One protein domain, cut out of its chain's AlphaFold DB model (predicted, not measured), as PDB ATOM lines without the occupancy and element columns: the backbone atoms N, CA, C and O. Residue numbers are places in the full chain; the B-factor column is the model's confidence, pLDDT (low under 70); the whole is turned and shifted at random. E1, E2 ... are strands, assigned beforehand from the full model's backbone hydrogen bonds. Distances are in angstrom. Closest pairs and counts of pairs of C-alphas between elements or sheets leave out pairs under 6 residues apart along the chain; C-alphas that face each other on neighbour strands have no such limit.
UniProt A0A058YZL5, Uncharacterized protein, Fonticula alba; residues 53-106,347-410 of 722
ATOM      1  N   VAL A  53      50.329 -28.058  -4.956       76.38
ATOM      2  CA  VAL A  53      50.325 -28.500  -6.364       76.38
ATOM      3  C   VAL A  53      51.740 -28.934  -6.763       76.38
ATOM      4  O   VAL A  53      52.693 -28.171  -6.593       76.38
ATOM      5  N   SER A  54      51.884 -30.186  -7.203       75.69
ATOM      6  CA  SER A  54      53.163 -30.893  -7.341       75.69
ATOM      7  C   SER A  54      52.995 -32.161  -8.188       75.69
ATOM      8  O   SER A  54      51.973 -32.836  -8.086       75.69
ATOM      9  N   ASP A  55      54.020 -32.540  -8.960       71.88
ATOM     10  CA  ASP A  55      54.046 -33.818  -9.704       71.88
ATOM     11  C   ASP A  55      54.198 -35.048  -8.791       71.88
ATOM     12  O   ASP A  55      54.023 -36.187  -9.232       71.88
ATOM     13  N   LYS A  56      54.596 -34.828  -7.531       76.56
ATOM     14  CA  LYS A  56      54.839 -35.858  -6.515       76.56
ATOM     15  C   LYS A  56      54.456 -35.369  -5.127       76.56
ATOM     16  O   LYS A  56      54.643 -34.192  -4.812       76.56
ATOM     17  N   CYS A  57      53.985 -36.307  -4.317       78.31
ATOM     18  CA  CYS A  57      53.719 -36.128  -2.898       78.31
ATOM     19  C   CYS A  57      54.755 -36.947  -2.135       78.31
ATOM     20  O   CYS A  57      54.893 -38.147  -2.382       78.31
ATOM     21  N   ASP A  58      55.518 -36.270  -1.283       73.31
ATOM     22  CA  ASP A  58      56.743 -36.792  -0.675       73.31
ATOM     23  C   ASP A  58      56.638 -36.857   0.864       73.31
ATOM     24  O   ASP A  58      57.557 -37.358   1.515       73.31
ATOM     25  N   GLN A  59      55.549 -36.357   1.472       71.81
ATOM     26  CA  GLN A  59      55.337 -36.419   2.925       71.81
ATOM     27  C   GLN A  59      54.492 -37.640   3.347       71.81
ATOM     28  O   GLN A  59      53.621 -38.088   2.596       71.81
ATOM     29  N   PRO A  60      54.704 -38.183   4.565       64.19
ATOM     30  CA  PRO A  60      53.919 -39.303   5.076       64.19
ATOM     31  C   PRO A  60      52.414 -39.011   5.088       64.19
ATOM     32  O   PRO A  60      51.964 -38.012   5.643       64.19
ATOM     33  N   GLY A  61      51.643 -39.915   4.486       68.81
ATOM     34  CA  GLY A  61      50.184 -39.864   4.461       68.81
ATOM     35  C   GLY A  61      49.553 -38.874   3.481       68.81
ATOM     36  O   GLY A  61      48.323 -38.855   3.395       68.81
ATOM     37  N   GLU A  62      50.342 -38.109   2.714       77.19
ATOM     38  CA  GLU A  62      49.803 -37.298   1.617       77.19
ATOM     39  C   GLU A  62      49.083 -38.168   0.575       77.19
ATOM     40  O   GLU A  62      49.554 -39.244   0.200       77.19
ATOM     41  N   SER A  63      47.975 -37.657   0.034       76.88
ATOM     42  CA  SER A  63      47.299 -38.259  -1.120       76.88
ATOM     43  C   SER A  63      47.369 -37.337  -2.334       76.88
ATOM     44  O   SER A  63      46.970 -36.172  -2.251       76.88
ATOM     45  N   MET A  64      47.838 -37.860  -3.471       80.00
ATOM     46  CA  MET A  64      47.846 -37.130  -4.739       80.00
ATOM     47  C   MET A  64      46.465 -37.160  -5.394       80.00
ATOM     48  O   MET A  64      45.923 -38.232  -5.669       80.00
ATOM     49  N   TRP A  65      45.927 -35.992  -5.734       82.81
ATOM     50  CA  TRP A  65      44.676 -35.878  -6.474       82.81
ATOM     51  C   TRP A  65      44.666 -34.644  -7.383       82.81
ATOM     52  O   TRP A  65      45.026 -33.550  -6.959       82.81
ATOM     53  N   LYS A  66      44.289 -34.824  -8.660       81.38
ATOM     54  CA  LYS A  66      44.243 -33.760  -9.695       81.38
ATOM     55  C   LYS A  66      45.525 -32.890  -9.797       81.38
ATOM     56  O   LYS A  66      45.478 -31.764 -10.274       81.38
ATOM     57  N   GLY A  67      46.688 -33.428  -9.412       76.69
ATOM     58  CA  GLY A  67      47.980 -32.722  -9.424       76.69
ATOM     59  C   GLY A  67      48.302 -31.926  -8.152       76.69
ATOM     60  O   GLY A  67      49.281 -31.186  -8.132       76.69
ATOM     61  N   ALA A  68      47.501 -32.066  -7.093       82.62
ATOM     62  CA  ALA A  68      47.775 -31.518  -5.770       82.62
ATOM     63  C   ALA A  68      47.965 -32.625  -4.726       82.62
ATOM     64  O   ALA A  68      47.302 -33.663  -4.764       82.62
ATOM     65  N   CYS A  69      48.881 -32.377  -3.795       81.94
ATOM     66  CA  CYS A  69      49.177 -33.228  -2.652       81.94
ATOM     67  C   CYS A  69      48.411 -32.719  -1.444       81.94
ATOM     68  O   CYS A  69      48.713 -31.648  -0.922       81.94
ATOM     69  N   PHE A  70      47.392 -33.462  -1.030       76.62
ATOM     70  CA  PHE A  70      46.620 -33.137   0.162       76.62
ATOM     71  C   PHE A  70      47.311 -33.761   1.369       76.62
ATOM     72  O   PHE A  70      47.688 -34.933   1.265       76.62
ATOM     73  N   PRO A  71      47.478 -33.022   2.482       66.62
ATOM     74  CA  PRO A  71      48.061 -33.577   3.695       66.62
ATOM     75  C   PRO A  71      47.233 -34.767   4.185       66.62
ATOM     76  O   PRO A  71      46.048 -34.893   3.857       66.62
ATOM     77  N   ALA A  72      47.853 -35.623   5.000       64.00
ATOM     78  CA  ALA A  72      47.133 -36.676   5.698       64.00
ATOM     79  C   ALA A  72      45.913 -36.079   6.419       64.00
ATOM     80  O   ALA A  72      46.034 -35.093   7.150       64.00
ATOM     81  N   LEU A  73      44.732 -36.659   6.185       67.94
ATOM     82  CA  LEU A  73      43.513 -36.255   6.887       67.94
ATOM     83  C   LEU A  73      43.702 -36.441   8.396       67.94
ATOM     84  O   LEU A  73      44.493 -37.286   8.818       67.94
ATOM     85  N   ASP A  74      42.944 -35.706   9.211       66.50
ATOM     86  CA  ASP A  74      43.030 -35.838  10.665       66.50
ATOM     87  C   ASP A  74      42.983 -37.309  11.101       66.50
ATOM     88  O   ASP A  74      42.062 -38.051  10.747       66.50
ATOM     89  N   ARG A  75      43.983 -37.711  11.901       72.56
ATOM     90  CA  ARG A  75      44.153 -39.062  12.487       72.56
ATOM     91  C   ARG A  75      44.590 -40.149  11.493       72.56
ATOM     92  O   ARG A  75      44.757 -41.310  11.883       72.56
ATOM     93  N   CYS A  76      44.787 -39.787  10.230       75.25
ATOM     94  CA  CYS A  76      45.171 -40.688   9.158       75.25
ATOM     95  C   CYS A  76      46.695 -40.849   9.047       75.25
ATOM     96  O   CYS A  76      47.442 -39.887   9.203       75.25
ATOM     97  N   LEU A  77      47.156 -42.064   8.738       77.31
ATOM     98  CA  LEU A  77      48.537 -42.362   8.339       77.31
ATOM     99  C   LEU A  77      48.689 -42.471   6.816       77.31
ATOM    100  O   LEU A  77      49.778 -42.233   6.298       77.31
ATOM    101  N   LYS A  78      47.616 -42.826   6.095       80.00
ATOM    102  CA  LYS A  78      47.607 -42.972   4.633       80.00
ATOM    103  C   LYS A  78      46.224 -42.689   4.047       80.00
ATOM    104  O   LYS A  78      45.278 -43.428   4.322       80.00
ATOM    105  N   ALA A  79      46.100 -41.640   3.235       80.50
ATOM    106  CA  ALA A  79      44.853 -41.274   2.562       80.50
ATOM    107  C   ALA A  79      44.814 -41.735   1.090       80.50
ATOM    108  O   ALA A  79      45.844 -41.827   0.421       80.50
ATOM    109  N   VAL A  80      43.612 -41.999   0.571       84.19
ATOM    110  CA  VAL A  80      43.361 -42.444  -0.809       84.19
ATOM    111  C   VAL A  80      42.099 -41.786  -1.375       84.19
ATOM    112  O   VAL A  80      41.091 -41.632  -0.685       84.19
ATOM    113  N   HIS A  81      42.132 -41.394  -2.650       82.69
ATOM    114  CA  HIS A  81      40.973 -40.815  -3.332       82.69
ATOM    115  C   HIS A  81      40.112 -41.891  -4.015       82.69
ATOM    116  O   HIS A  81      40.621 -42.707  -4.782       82.69
ATOM    117  N   THR A  82      38.797 -41.856  -3.790       80.94
ATOM    118  CA  THR A  82      37.842 -42.903  -4.220       80.94
ATOM    119  C   THR A  82      37.050 -42.579  -5.487       80.94
ATOM    120  O   THR A  82      36.286 -43.414  -5.964       80.94
ATOM    121  N   GLY A  83      37.197 -41.370  -6.033       78.25
ATOM    122  CA  GLY A  83      36.395 -40.861  -7.154       78.25
ATOM    123  C   GLY A  83      35.512 -39.676  -6.760       78.25
ATOM    124  O   GLY A  83      35.322 -38.771  -7.566       78.25
ATOM    125  N   THR A  84      35.009 -39.670  -5.523       79.69
ATOM    126  CA  THR A  84      34.074 -38.655  -4.997       79.69
ATOM    127  C   THR A  84      34.461 -38.101  -3.624       79.69
ATOM    128  O   THR A  84      33.795 -37.195  -3.126       79.69
ATOM    129  N   ASP A  85      35.511 -38.642  -3.003       83.88
ATOM    130  CA  ASP A  85      36.011 -38.243  -1.688       83.88
ATOM    131  C   ASP A  85      37.489 -38.629  -1.536       83.88
ATOM    132  O   ASP A  85      37.971 -39.545  -2.212       83.88
ATOM    133  N   ILE A  86      38.192 -37.975  -0.613       83.06
ATOM    134  CA  ILE A  86      39.465 -38.471  -0.083       83.06
ATOM    135  C   ILE A  86      39.127 -39.161   1.239       83.06
ATOM    136  O   ILE A  86      38.567 -38.541   2.138       83.06
ATOM    137  N   ILE A  87      39.428 -40.453   1.353       78.38
ATOM    138  CA  ILE A  87      39.198 -41.228   2.577       78.38
ATOM    139  C   ILE A  87      40.529 -41.667   3.174       78.38
ATOM    140  O   ILE A  87      41.540 -41.751   2.480       78.38
ATOM    141  N   CYS A  88      40.523 -41.998   4.458       77.75
ATOM    142  CA  CYS A  88      41.664 -42.656   5.067       77.75
ATOM    143  C   CYS A  88      41.643 -44.166   4.775       77.75
ATOM    144  O   CYS A  88      40.624 -44.825   4.989       77.75
ATOM    145  N   GLU A  89      42.766 -44.697   4.293       81.25
ATOM    146  CA  GLU A  89      43.016 -46.128   4.080       81.25
ATOM    147  C   GLU A  89      43.596 -46.775   5.348       81.25
ATOM    148  O   GLU A  89      43.183 -47.864   5.738       81.25
ATOM    149  N   GLU A  90      44.512 -46.073   6.024       80.44
ATOM    150  CA  GLU A  90      45.196 -46.533   7.234       80.44
ATOM    151  C   GLU A  90      45.163 -45.442   8.311       80.44
ATOM    152  O   GLU A  90      45.734 -44.366   8.134       80.44
ATOM    153  N   TYR A  91      44.485 -45.709   9.429       79.12
ATOM    154  CA  TYR A  91      44.416 -44.811  10.587       79.12
ATOM    155  C   TYR A  91      45.517 -45.129  11.603       79.12
ATOM    156  O   TYR A  91      46.001 -46.257  11.676       79.12
ATOM    157  N   SER A  92      45.875 -44.152  12.440       78.38
ATOM    158  CA  SER A  92      46.808 -44.390  13.546       78.38
ATOM    159  C   SER A  92      46.266 -45.432  14.536       78.38
ATOM    160  O   SER A  92      45.089 -45.410  14.895       78.38
ATOM    161  N   ALA A  93      47.139 -46.314  15.035       77.31
ATOM    162  CA  ALA A  93      46.787 -47.418  15.937       77.31
ATOM    163  C   ALA A  93      46.209 -46.982  17.304       77.31
ATOM    164  O   ALA A  93      45.738 -47.821  18.067       77.31
ATOM    165  N   ALA A  94      46.220 -45.680  17.615       77.31
ATOM    166  CA  ALA A  94      45.526 -45.104  18.768       77.31
ATOM    167  C   ALA A  94      43.995 -44.982  18.580       77.31
ATOM    168  O   ALA A  94      43.292 -44.672  19.540       77.31
ATOM    169  N   TYR A  95      43.475 -45.200  17.365       74.56
ATOM    170  CA  TYR A  95      42.068 -45.001  17.011       74.56
ATOM    171  C   TYR A  95      41.375 -46.329  16.683       74.56
ATOM    172  O   TYR A  95      41.864 -47.135  15.891       74.56
ATOM    173  N   ARG A  96      40.182 -46.535  17.245       74.38
ATOM    174  CA  ARG A  96      39.294 -47.655  16.923       74.38
ATOM    175  C   ARG A  96      38.578 -47.373  15.605       74.38
ATOM    176  O   ARG A  96      37.854 -46.382  15.492       74.38
ATOM    177  N   THR A  97      38.746 -48.251  14.622       69.50
ATOM    178  CA  THR A  97      38.072 -48.164  13.321       69.50
ATOM    179  C   THR A  97      36.662 -48.762  13.367       69.50
ATOM    180  O   THR A  97      36.413 -49.802  13.974       69.50
ATOM    181  N   LEU A  98      35.727 -48.088  12.699       66.56
ATOM    182  CA  LEU A  98      34.338 -48.486  12.469       66.56
ATOM    183  C   LEU A  98      34.023 -48.338  10.972       66.56
ATOM    184  O   LEU A  98      34.750 -47.674  10.234       66.56
ATOM    185  N   THR A  99      32.896 -48.890  10.515       63.44
ATOM    186  CA  THR A  99      32.462 -48.889   9.097       63.44
ATOM    187  C   THR A  99      32.345 -47.492   8.456       63.44
ATOM    188  O   THR A  99      32.234 -47.388   7.239       63.44
ATOM    189  N   TYR A 100      32.357 -46.423   9.256       63.22
ATOM    190  CA  TYR A 100      32.201 -45.029   8.825       63.22
ATOM    191  C   TYR A 100      33.269 -44.066   9.384       63.22
ATOM    192  O   TYR A 100      33.092 -42.860   9.285       63.22
ATOM    193  N   GLY A 101      34.369 -44.540   9.982       66.12
ATOM    194  CA  GLY A 101      35.430 -43.650  10.488       66.12
ATOM    195  C   GLY A 101      36.268 -44.255  11.612       66.12
ATOM    196  O   GLY A 101      36.059 -45.409  11.981       66.12
ATOM    197  N   ALA A 102      37.196 -43.478  12.174       71.19
ATOM    198  CA  ALA A 102      38.009 -43.894  13.317       71.19
ATOM    199  C   ALA A 102      38.000 -42.858  14.450       71.19
ATOM    200  O   ALA A 102      38.045 -41.648  14.215       71.19
ATOM    201  N   PHE A 103      37.950 -43.359  15.684       73.06
ATOM    202  CA  PHE A 103      37.663 -42.581  16.889       73.06
ATOM    203  C   PHE A 103      38.564 -43.031  18.042       73.06
ATOM    204  O   PHE A 103      38.928 -44.203  18.126       73.06
ATOM    205  N   LEU A 104      38.908 -42.123  18.949       72.19
ATOM    206  CA  LEU A 104      39.496 -42.488  20.239       72.19
ATOM    207  C   LEU A 104      38.420 -43.145  21.111       72.19
ATOM    208  O   LEU A 104      37.258 -42.746  21.059       72.19
ATOM    209  N   ASP A 105      38.793 -44.066  22.001       66.94
ATOM    210  CA  ASP A 105      37.824 -44.648  22.944       66.94
ATOM    211  C   ASP A 105      37.168 -43.574  23.844       66.94
ATOM    212  O   ASP A 105      36.021 -43.730  24.253       66.94
ATOM    213  N   ALA A 106      37.839 -42.440  24.094       68.06
ATOM    214  CA  ALA A 106      37.285 -41.273  24.797       68.06
ATOM    215  C   ALA A 106      36.200 -40.506  24.007       68.06
ATOM    216  O   ALA A 106      35.369 -39.827  24.603       68.06
ATOM    217  N   LEU A 347      24.716 -31.879  -1.427       90.62
ATOM    218  CA  LEU A 347      25.741 -31.102  -2.134       90.62
ATOM    219  C   LEU A 347      26.061 -29.805  -1.372       90.62
ATOM    220  O   LEU A 347      25.161 -29.169  -0.825       90.62
ATOM    221  N   GLY A 348      27.340 -29.428  -1.339       92.19
ATOM    222  CA  GLY A 348      27.846 -28.297  -0.556       92.19
ATOM    223  C   GLY A 348      28.094 -28.588   0.932       92.19
ATOM    224  O   GLY A 348      28.360 -27.646   1.673       92.19
ATOM    225  N   PHE A 349      28.025 -29.849   1.388       92.94
ATOM    226  CA  PHE A 349      28.280 -30.221   2.789       92.94
ATOM    227  C   PHE A 349      29.210 -31.439   2.936       92.94
ATOM    228  O   PHE A 349      28.973 -32.496   2.346       92.94
ATOM    229  N   ALA A 350      30.225 -31.315   3.795       90.69
ATOM    230  CA  ALA A 350      31.036 -32.428   4.276       90.69
ATOM    231  C   ALA A 350      30.259 -33.276   5.288       90.69
ATOM    232  O   ALA A 350      29.447 -32.775   6.070       90.69
ATOM    233  N   ARG A 351      30.590 -34.567   5.336       88.31
ATOM    234  CA  ARG A 351      30.247 -35.450   6.456       88.31
ATOM    235  C   ARG A 351      31.233 -35.181   7.590       88.31
ATOM    236  O   ARG A 351      32.421 -35.391   7.371       88.31
ATOM    237  N   ASN A 352      30.781 -34.771   8.775       85.94
ATOM    238  CA  ASN A 352      31.606 -34.797   9.984       85.94
ATOM    239  C   ASN A 352      31.100 -35.909  10.908       85.94
ATOM    240  O   ASN A 352      30.020 -35.819  11.497       85.94
ATOM    241  N   TYR A 353      31.883 -36.981  11.012       76.44
ATOM    242  CA  TYR A 353      31.514 -38.159  11.793       76.44
ATOM    243  C   TYR A 353      31.734 -37.991  13.304       76.44
ATOM    244  O   TYR A 353      31.076 -38.686  14.075       76.44
ATOM    245  N   LEU A 354      32.589 -37.058  13.741       73.00
ATOM    246  CA  LEU A 354      32.752 -36.729  15.163       73.00
ATOM    247  C   LEU A 354      31.535 -35.970  15.691       73.00
ATOM    248  O   LEU A 354      30.941 -36.362  16.693       73.00
ATOM    249  N   THR A 355      31.138 -34.895  15.007       78.88
ATOM    250  CA  THR A 355      29.967 -34.100  15.408       78.88
ATOM    251  C   THR A 355      28.650 -34.797  15.051       78.88
ATOM    252  O   THR A 355      27.605 -34.440  15.600       78.88
ATOM    253  N   SER A 356      28.697 -35.799  14.160       79.94
ATOM    254  CA  SER A 356      27.543 -36.443  13.517       79.94
ATOM    255  C   SER A 356      26.639 -35.433  12.795       79.94
ATOM    256  O   SER A 356      25.410 -35.470  12.901       79.94
ATOM    257  N   LYS A 357      27.254 -34.503  12.052       90.56
ATOM    258  CA  LYS A 357      26.577 -33.422  11.314       90.56
ATOM    259  C   LYS A 357      27.040 -33.345   9.864       90.56
ATOM    260  O   LYS A 357      28.117 -33.819   9.504       90.56
ATOM    261  N   CYS A 358      26.211 -32.714   9.044       93.62
ATOM    262  CA  CYS A 358      26.612 -32.195   7.748       93.62
ATOM    263  C   CYS A 358      27.088 -30.752   7.918       93.62
ATOM    264  O   CYS A 358      26.301 -29.875   8.275       93.62
ATOM    265  N   GLU A 359      28.372 -30.511   7.678       92.06
ATOM    266  CA  GLU A 359      29.016 -29.207   7.867       92.06
ATOM    267  C   GLU A 359      29.267 -28.556   6.501       92.06
ATOM    268  O   GLU A 359      29.669 -29.256   5.571       92.06
ATOM    269  N   PRO A 360      28.971 -27.256   6.318       93.69
ATOM    270  CA  PRO A 360      29.053 -26.620   5.007       93.69
ATOM    271  C   PRO A 360      30.493 -26.627   4.489       93.69
ATOM    272  O   PRO A 360      31.425 -26.339   5.238       93.69
ATOM    273  N   CYS A 361      30.665 -26.931   3.203       93.31
ATOM    274  CA  CYS A 361      31.944 -26.776   2.519       93.31
ATOM    275  C   CYS A 361      32.400 -25.305   2.517       93.31
ATOM    276  O   CYS A 361      31.594 -24.384   2.675       93.31
ATOM    277  N   ALA A 362      33.691 -25.081   2.255       90.56
ATOM    278  CA  ALA A 362      34.217 -23.756   1.932       90.56
ATOM    279  C   ALA A 362      33.431 -23.063   0.793       90.56
ATOM    280  O   ALA A 362      32.843 -23.715  -0.072       90.56
ATOM    281  N   GLU A 363      33.432 -21.728   0.781       89.38
ATOM    282  CA  GLU A 363      32.661 -20.930  -0.180       89.38
ATOM    283  C   GLU A 363      33.003 -21.272  -1.645       89.38
ATOM    284  O   GLU A 363      34.164 -21.462  -2.010       89.38
ATOM    285  N   GLY A 364      31.974 -21.371  -2.494       89.50
ATOM    286  CA  GLY A 364      32.115 -21.748  -3.907       89.50
ATOM    287  C   GLY A 364      32.382 -23.238  -4.161       89.50
ATOM    288  O   GLY A 364      32.657 -23.614  -5.301       89.50
ATOM    289  N   CYS A 365      32.308 -24.089  -3.134       93.38
ATOM    290  CA  CYS A 365      32.565 -25.522  -3.238       93.38
ATOM    291  C   CYS A 365      31.278 -26.371  -3.298       93.38
ATOM    292  O   CYS A 365      30.368 -26.213  -2.487       93.38
ATOM    293  N   LEU A 366      31.225 -27.315  -4.242       92.69
ATOM    294  CA  LEU A 366      30.117 -28.255  -4.463       92.69
ATOM    295  C   LEU A 366      30.308 -29.591  -3.728       92.69
ATOM    296  O   LEU A 366      29.349 -30.170  -3.217       92.69
ATOM    297  N   HIS A 367      31.549 -30.074  -3.679       90.94
ATOM    298  CA  HIS A 367      31.954 -31.303  -2.998       90.94
ATOM    299  C   HIS A 367      33.238 -31.027  -2.222       90.94
ATOM    300  O   HIS A 367      34.194 -30.543  -2.817       90.94
ATOM    301  N   CYS A 368      33.284 -31.356  -0.935       91.00
ATOM    302  CA  CYS A 368      34.467 -31.224  -0.084       91.00
ATOM    303  C   CYS A 368      34.733 -32.526   0.687       91.00
ATOM    304  O   CYS A 368      33.864 -33.401   0.752       91.00
ATOM    305  N   VAL A 369      35.942 -32.659   1.232       88.00
ATOM    306  CA  VAL A 369      36.433 -33.896   1.857       88.00
ATOM    307  C   VAL A 369      35.693 -34.222   3.162       88.00
ATOM    308  O   VAL A 369      35.399 -33.342   3.975       88.00
ATOM    309  N   THR A 370      35.417 -35.508   3.397       85.44
ATOM    310  CA  THR A 370      34.891 -36.003   4.684       85.44
ATOM    311  C   THR A 370      35.780 -35.586   5.862       85.44
ATOM    312  O   THR A 370      36.999 -35.702   5.817       85.44
ATOM    313  N   ASN A 371      35.153 -35.128   6.947       80.44
ATOM    314  CA  ASN A 371      35.762 -34.544   8.144       80.44
ATOM    315  C   ASN A 371      36.621 -33.281   7.906       80.44
ATOM    316  O   ASN A 371      37.100 -32.712   8.881       80.44
ATOM    317  N   ASN A 372      36.791 -32.795   6.668       84.62
ATOM    318  CA  ASN A 372      37.526 -31.561   6.379       84.62
ATOM    319  C   ASN A 372      36.823 -30.704   5.297       84.62
ATOM    320  O   ASN A 372      37.232 -30.699   4.131       84.62
ATOM    321  N   PRO A 373      35.786 -29.924   5.671       88.50
ATOM    322  CA  PRO A 373      35.047 -29.068   4.736       88.50
ATOM    323  C   PRO A 373      35.875 -27.944   4.089       88.50
ATOM    324  O   PRO A 373      35.407 -27.316   3.137       88.50
ATOM    325  N   SER A 374      37.092 -27.673   4.580       86.69
ATOM    326  CA  SER A 374      37.998 -26.675   3.993       86.69
ATOM    327  C   SER A 374      38.718 -27.160   2.732       86.69
ATOM    328  O   SER A 374      39.209 -26.323   1.976       86.69
ATOM    329  N   ILE A 375      38.772 -28.474   2.486       87.94
ATOM    330  CA  ILE A 375      39.386 -29.052   1.284       87.94
ATOM    331  C   ILE A 375      38.301 -29.323   0.237       87.94
ATOM    332  O   ILE A 375      37.483 -30.232   0.383       87.94
ATOM    333  N   CYS A 376      38.308 -28.541  -0.838       90.69
ATOM    334  CA  CYS A 376      37.357 -28.653  -1.936       90.69
ATOM    335  C   CYS A 376      37.792 -29.651  -3.023       90.69
ATOM    336  O   CYS A 376      38.939 -29.647  -3.470       90.69
ATOM    337  N   LEU A 377      36.836 -30.456  -3.490       89.69
ATOM    338  CA  LEU A 377      36.961 -31.478  -4.535       89.69
ATOM    339  C   LEU A 377      36.192 -31.144  -5.831       89.69
ATOM    340  O   LEU A 377      36.390 -31.793  -6.856       89.69
ATOM    341  N   ALA A 378      35.307 -30.146  -5.819       90.69
ATOM    342  CA  ALA A 378      34.662 -29.622  -7.026       90.69
ATOM    343  C   ALA A 378      34.093 -28.226  -6.770       90.69
ATOM    344  O   ALA A 378      33.453 -28.012  -5.742       90.69
ATOM    345  N   CYS A 379      34.257 -27.302  -7.714       93.19
ATOM    346  CA  CYS A 379      33.661 -25.968  -7.626       93.19
ATOM    347  C   CYS A 379      32.174 -25.991  -8.002       93.19
ATOM    348  O   CYS A 379      31.755 -26.757  -8.867       93.19
ATOM    349  N   SER A 380      31.365 -25.160  -7.337       93.88
ATOM    350  CA  SER A 380      29.935 -25.000  -7.643       93.88
ATOM    351  C   SER A 380      29.680 -24.084  -8.840       93.88
ATOM    352  O   SER A 380      28.634 -24.173  -9.474       93.88
ATOM    353  N   ASP A 381      30.631 -23.198  -9.129       92.75
ATOM    354  CA  ASP A 381      30.665 -22.368 -10.327       92.75
ATOM    355  C   ASP A 381      31.562 -23.051 -11.377       92.75
ATOM    356  O   ASP A 381      32.751 -23.236 -11.102       92.75
ATOM    357  N   PRO A 382      31.037 -23.434 -12.560       90.06
ATOM    358  CA  PRO A 382      31.817 -24.095 -13.605       90.06
ATOM    359  C   PRO A 382      32.831 -23.175 -14.306       90.06
ATOM    360  O   PRO A 382      33.594 -23.663 -15.134       90.06
ATOM    361  N   LEU A 383      32.846 -21.866 -14.016       90.62
ATOM    362  CA  LEU A 383      33.852 -20.926 -14.522       90.62
ATOM    363  C   LEU A 383      35.088 -20.832 -13.609       90.62
ATOM    364  O   LEU A 383      36.179 -20.503 -14.079       90.62
ATOM    365  N   LYS A 384      34.944 -21.149 -12.315       93.00
ATOM    366  CA  LYS A 384      36.063 -21.176 -11.361       93.00
ATOM    367  C   LYS A 384      36.903 -22.433 -11.562       93.00
ATOM    368  O   LYS A 384      36.370 -23.517 -11.792       93.00
ATOM    369  N   GLN A 385      38.218 -22.297 -11.435       92.19
ATOM    370  CA  GLN A 385      39.144 -23.424 -11.501       92.19
ATOM    371  C   GLN A 385      39.510 -23.910 -10.098       92.19
ATOM    372  O   GLN A 385      39.510 -23.142  -9.134       92.19
ATOM    373  N   LEU A 386      39.846 -25.191  -9.979       92.12
ATOM    374  CA  LEU A 386      40.255 -25.792  -8.716       92.12
ATOM    375  C   LEU A 386      41.785 -25.784  -8.570       92.12
ATOM    376  O   LEU A 386      42.504 -26.358  -9.390       92.12
ATOM    377  N   TYR A 387      42.276 -25.166  -7.497       91.06
ATOM    378  CA  TYR A 387      43.692 -25.065  -7.137       91.06
ATOM    379  C   TYR A 387      43.876 -25.366  -5.647       91.06
ATOM    380  O   TYR A 387      43.216 -24.751  -4.812       91.06
ATOM    381  N   ALA A 388      44.776 -26.289  -5.296       87.25
ATOM    382  CA  ALA A 388      45.147 -26.594  -3.906       87.25
ATOM    383  C   ALA A 388      43.972 -26.902  -2.942       87.25
ATOM    384  O   ALA A 388      44.054 -26.655  -1.741       87.25
ATOM    385  N   GLY A 389      42.845 -27.416  -3.448       87.50
ATOM    386  CA  GLY A 389      41.632 -27.624  -2.645       87.50
ATOM    387  C   GLY A 389      40.782 -26.367  -2.413       87.50
ATOM    388  O   GLY A 389      39.951 -26.358  -1.512       87.50
ATOM    389  N   ARG A 390      40.961 -25.307  -3.207       90.81
ATOM    390  CA  ARG A 390      40.119 -24.100  -3.230       90.81
ATOM    391  C   ARG A 390      39.698 -23.748  -4.654       90.81
ATOM    392  O   ARG A 390      40.390 -24.068  -5.617       90.81
ATOM    393  N   CYS A 391      38.571 -23.056  -4.771       92.94
ATOM    394  CA  CYS A 391      38.066 -22.534  -6.037       92.94
ATOM    395  C   CYS A 391      38.574 -21.108  -6.263       92.94
ATOM    396  O   CYS A 391      38.382 -20.241  -5.410       92.94
ATOM    397  N   VAL A 392      39.223 -20.877  -7.401       92.56
ATOM    398  CA  VAL A 392      39.838 -19.599  -7.791       92.56
ATOM    399  C   VAL A 392      39.286 -19.123  -9.135       92.56
ATOM    400  O   VAL A 392      38.845 -19.929  -9.952       92.56
ATOM    401  N   ASP A 393      39.292 -17.809  -9.361       92.38
ATOM    402  CA  ASP A 393      38.816 -17.209 -10.618       92.38
ATOM    403  C   ASP A 393      39.831 -17.343 -11.767       92.38
ATOM    404  O   ASP A 393      39.437 -17.520 -12.917       92.38
ATOM    405  N   ASP A 394      41.125 -17.320 -11.439       91.00
ATOM    406  CA  ASP A 394      42.256 -17.521 -12.349       91.00
ATOM    407  C   ASP A 394      43.291 -18.449 -11.690       91.00
ATOM    408  O   ASP A 394      43.615 -18.298 -10.506       91.00
ATOM    409  N   CYS A 395      43.877 -19.365 -12.463       89.94
ATOM    410  CA  CYS A 395      44.994 -20.189 -12.002       89.94
ATOM    411  C   CYS A 395      46.244 -19.341 -11.657       89.94
ATOM    412  O   CYS A 395      46.670 -18.505 -12.462       89.94
ATOM    413  N   PRO A 396      46.876 -19.553 -10.483       90.12
ATOM    414  CA  PRO A 396      47.989 -18.726 -10.019       90.12
ATOM    415  C   PRO A 396      49.293 -18.941 -10.804       90.12
ATOM    416  O   PRO A 396      49.491 -19.931 -11.511       90.12
ATOM    417  N   VAL A 397      50.224 -17.995 -10.648       87.81
ATOM    418  CA  VAL A 397      51.528 -17.978 -11.336       87.81
ATOM    419  C   VAL A 397      52.292 -19.292 -11.126       87.81
ATOM    420  O   VAL A 397      52.448 -19.754  -9.999       87.81
ATOM    421  N   GLY A 398      52.798 -19.869 -12.218       86.12
ATOM    422  CA  GLY A 398      53.423 -21.197 -12.232       86.12
ATOM    423  C   GLY A 398      52.447 -22.354 -12.476       86.12
ATOM    424  O   GLY A 398      52.894 -23.498 -12.523       86.12
ATOM    425  N   THR A 399      51.152 -22.080 -12.671       89.38
ATOM    426  CA  THR A 399      50.144 -23.070 -13.090       89.38
ATOM    427  C   THR A 399      49.390 -22.653 -14.357       89.38
ATOM    428  O   THR A 399      49.491 -21.509 -14.805       89.38
ATOM    429  N   PHE A 400      48.643 -23.594 -14.937       89.44
ATOM    430  CA  PHE A 400      47.735 -23.398 -16.068       89.44
ATOM    431  C   PHE A 400      46.417 -24.167 -15.857       89.44
ATOM    432  O   PHE A 400      46.436 -25.211 -15.196       89.44
ATOM    433  N   PRO A 401      45.284 -23.680 -16.398       90.12
ATOM    434  CA  PRO A 401      44.011 -24.396 -16.365       90.12
ATOM    435  C   PRO A 401      43.982 -25.539 -17.389       90.12
ATOM    436  O   PRO A 401      44.349 -25.350 -18.548       90.12
ATOM    437  N   THR A 402      43.492 -26.709 -16.986       88.81
ATOM    438  CA  THR A 402      43.158 -27.826 -17.887       88.81
ATOM    439  C   THR A 402      41.669 -27.865 -18.238       88.81
ATOM    440  O   THR A 402      40.851 -27.232 -17.575       88.81
ATOM    441  N   GLU A 403      41.302 -28.654 -19.256       87.31
ATOM    442  CA  GLU A 403      39.910 -28.850 -19.710       87.31
ATOM    443  C   GLU A 403      38.948 -29.270 -18.582       87.31
ATOM    444  O   GLU A 403      37.773 -28.917 -18.600       87.31
ATOM    445  N   ASP A 404      39.446 -29.987 -17.568       87.94
ATOM    446  CA  ASP A 404      38.686 -30.401 -16.384       87.94
ATOM    447  C   ASP A 404      38.614 -29.332 -15.268       87.94
ATOM    448  O   ASP A 404      38.326 -29.670 -14.115       87.94
ATOM    449  N   MET A 405      38.880 -28.065 -15.618       89.94
ATOM    450  CA  MET A 405      38.892 -26.862 -14.768       89.94
ATOM    451  C   MET A 405      39.775 -26.997 -13.519       89.94
ATOM    452  O   MET A 405      39.387 -26.657 -12.401       89.94
ATOM    453  N   VAL A 406      40.998 -27.498 -13.713       91.00
ATOM    454  CA  VAL A 406      42.011 -27.684 -12.662       91.00
ATOM    455  C   VAL A 406      43.275 -26.909 -12.991       91.00
ATOM    456  O   VAL A 406      43.739 -26.926 -14.126       91.00
ATOM    457  N   CYS A 407      43.874 -26.289 -11.982       90.81
ATOM    458  CA  CYS A 407      45.159 -25.617 -12.106       90.81
ATOM    459  C   CYS A 407      46.317 -26.597 -11.857       90.81
ATOM    460  O   CYS A 407      46.559 -26.991 -10.714       90.81
ATOM    461  N   ARG A 408      47.053 -26.975 -12.909       88.31
ATOM    462  CA  ARG A 408      48.233 -27.865 -12.835       88.31
ATOM    463  C   ARG A 408      49.526 -27.075 -13.040       88.31
ATOM    464  O   ARG A 408      49.493 -26.012 -13.650       88.31
ATOM    465  N   ILE A 409      50.659 -27.552 -12.520       87.12
ATOM    466  CA  ILE A 409      51.938 -26.822 -12.625       87.12
ATOM    467  C   ILE A 409      52.508 -26.791 -14.048       87.12
ATOM    468  O   ILE A 409      52.313 -27.706 -14.842       87.12
ATOM    469  N   CYS A 410      53.216 -25.706 -14.353       88.25
ATOM    470  CA  CYS A 410      54.036 -25.563 -15.551       88.25
ATOM    471  C   CYS A 410      55.428 -26.186 -15.370       88.25
ATOM    472  O   CYS A 410      55.917 -26.311 -14.246       88.25
TER     473      CYS A 410
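What this domain is: This is residues 53 to 106 and 347 to 410 of the 722 residues of an uncharacterized protein of Fonticula alba (UniProt A0A058YZL5). Picture seven small two-stranded hairpins with much loop between them, set in two rows: E1/E2, E3/E4 and E5/E6 in one, and E7/E8, E9/E10, E11/E12 and E13/E14 in the other, which runs back beside the first. E5/E6 lies at one end of the long axis and E13/E14 at the other, while the bent strand E10 passes near the middle. The 118 printed residues hold no named helix and fourteen named strands, E1 to E14 in chain order, each pairing antiparallel with one neighbour in a sheet of two. The class is all strand, though only 57 of the 118 residues are in named strands. The whole is compact, with a radius of gyration of the C-alphas of 14.9 A and spans of 45 by 31 by 19 A.

How they stand to each other: Start at the hairpin of E9, residues 365 to 369, and E10, residues 372 to 379. Here N 369 and O 375 are 3.0 A apart, within hydrogen-bond range, as are N 377 and O 367 at 2.7 A. E10 bends by 63 degrees at residue 375. Next look at the hairpin of E7, residues 349 to 352, and E8, residues 357 to 360, where N 350 and O 359 are 2.8 A apart. The closest C-alphas of E7 and E10 are those of Ala 350 and Pro 373, 5.3 A. Going on from E10 you reach the hairpin of E11, residues 385 to 387, and E12, residues 390 to 392, with N 390 and O 387 at 2.8 A. The closest C-alphas of E10 and E12 are those of Cys 376 and Arg 390, 5.5 A. Beyond is the hairpin of E13, residues 399 to 401, and E14, residues 407 to 409, with N 400 and O 408 at 2.9 A. The closest C-alphas of E11 and E14 are those of Tyr 387 and Cys 407, 5.2 A. Now turn to the hairpin of E3, residues 76 to 81, and E4, residues 86 to 91, with N 80 and O 87 at 2.8 A. The closest C-alphas of E4 and E9 are those of Ile 86 and Val 369, 5.8 A. The hairpin of E1, residues 63 to 65, and E2, residues 68 to 70, has N 65 and O 68 at 2.9 A. The closest C-alphas of E1 and E3 are those of Ser 63 and Ala 79, 5.4 A. In the hairpin of E5, residues 96 to 98, and E6, residues 101 to 103, N 96 and O 103 are 2.8 A apart. The closest C-alphas of E4 and E6 are those of Tyr 91 and Ala 102, 7.0 A. E5 and E9 are apart.

Where its parts are: Find C-alpha 372 at (37.526, -31.561, 6.379); from there E10 runs 15.6 A to C-alpha 379. E9 measures 10.5 A, E4 13.4 A, E3 13.2 A, E8 9.6 A and E7 9.2 A. The three-residue strands range from 6.3 A in E2 to 7.1 A in E13. E1 begins at C-alpha 63, (47.299, -38.259, -1.120), and E14 ends at C-alpha 409, (51.938, -26.822, -12.625).

The domain as a whole: The two C-alphas farthest apart are those of Ala 106 and Cys 410, 46.4 A. Residues 107 to 346 are not printed, and C-alphas 106 and 347 stand 31.0 A apart across that cut. Of the links that are printed whole, E12 to E13 is short and the others are tight. The mean pLDDT of the printed part is 82.7, with values under 70 at residues 60 to 61, 71 to 74, 97 to 101 and 105 to 106.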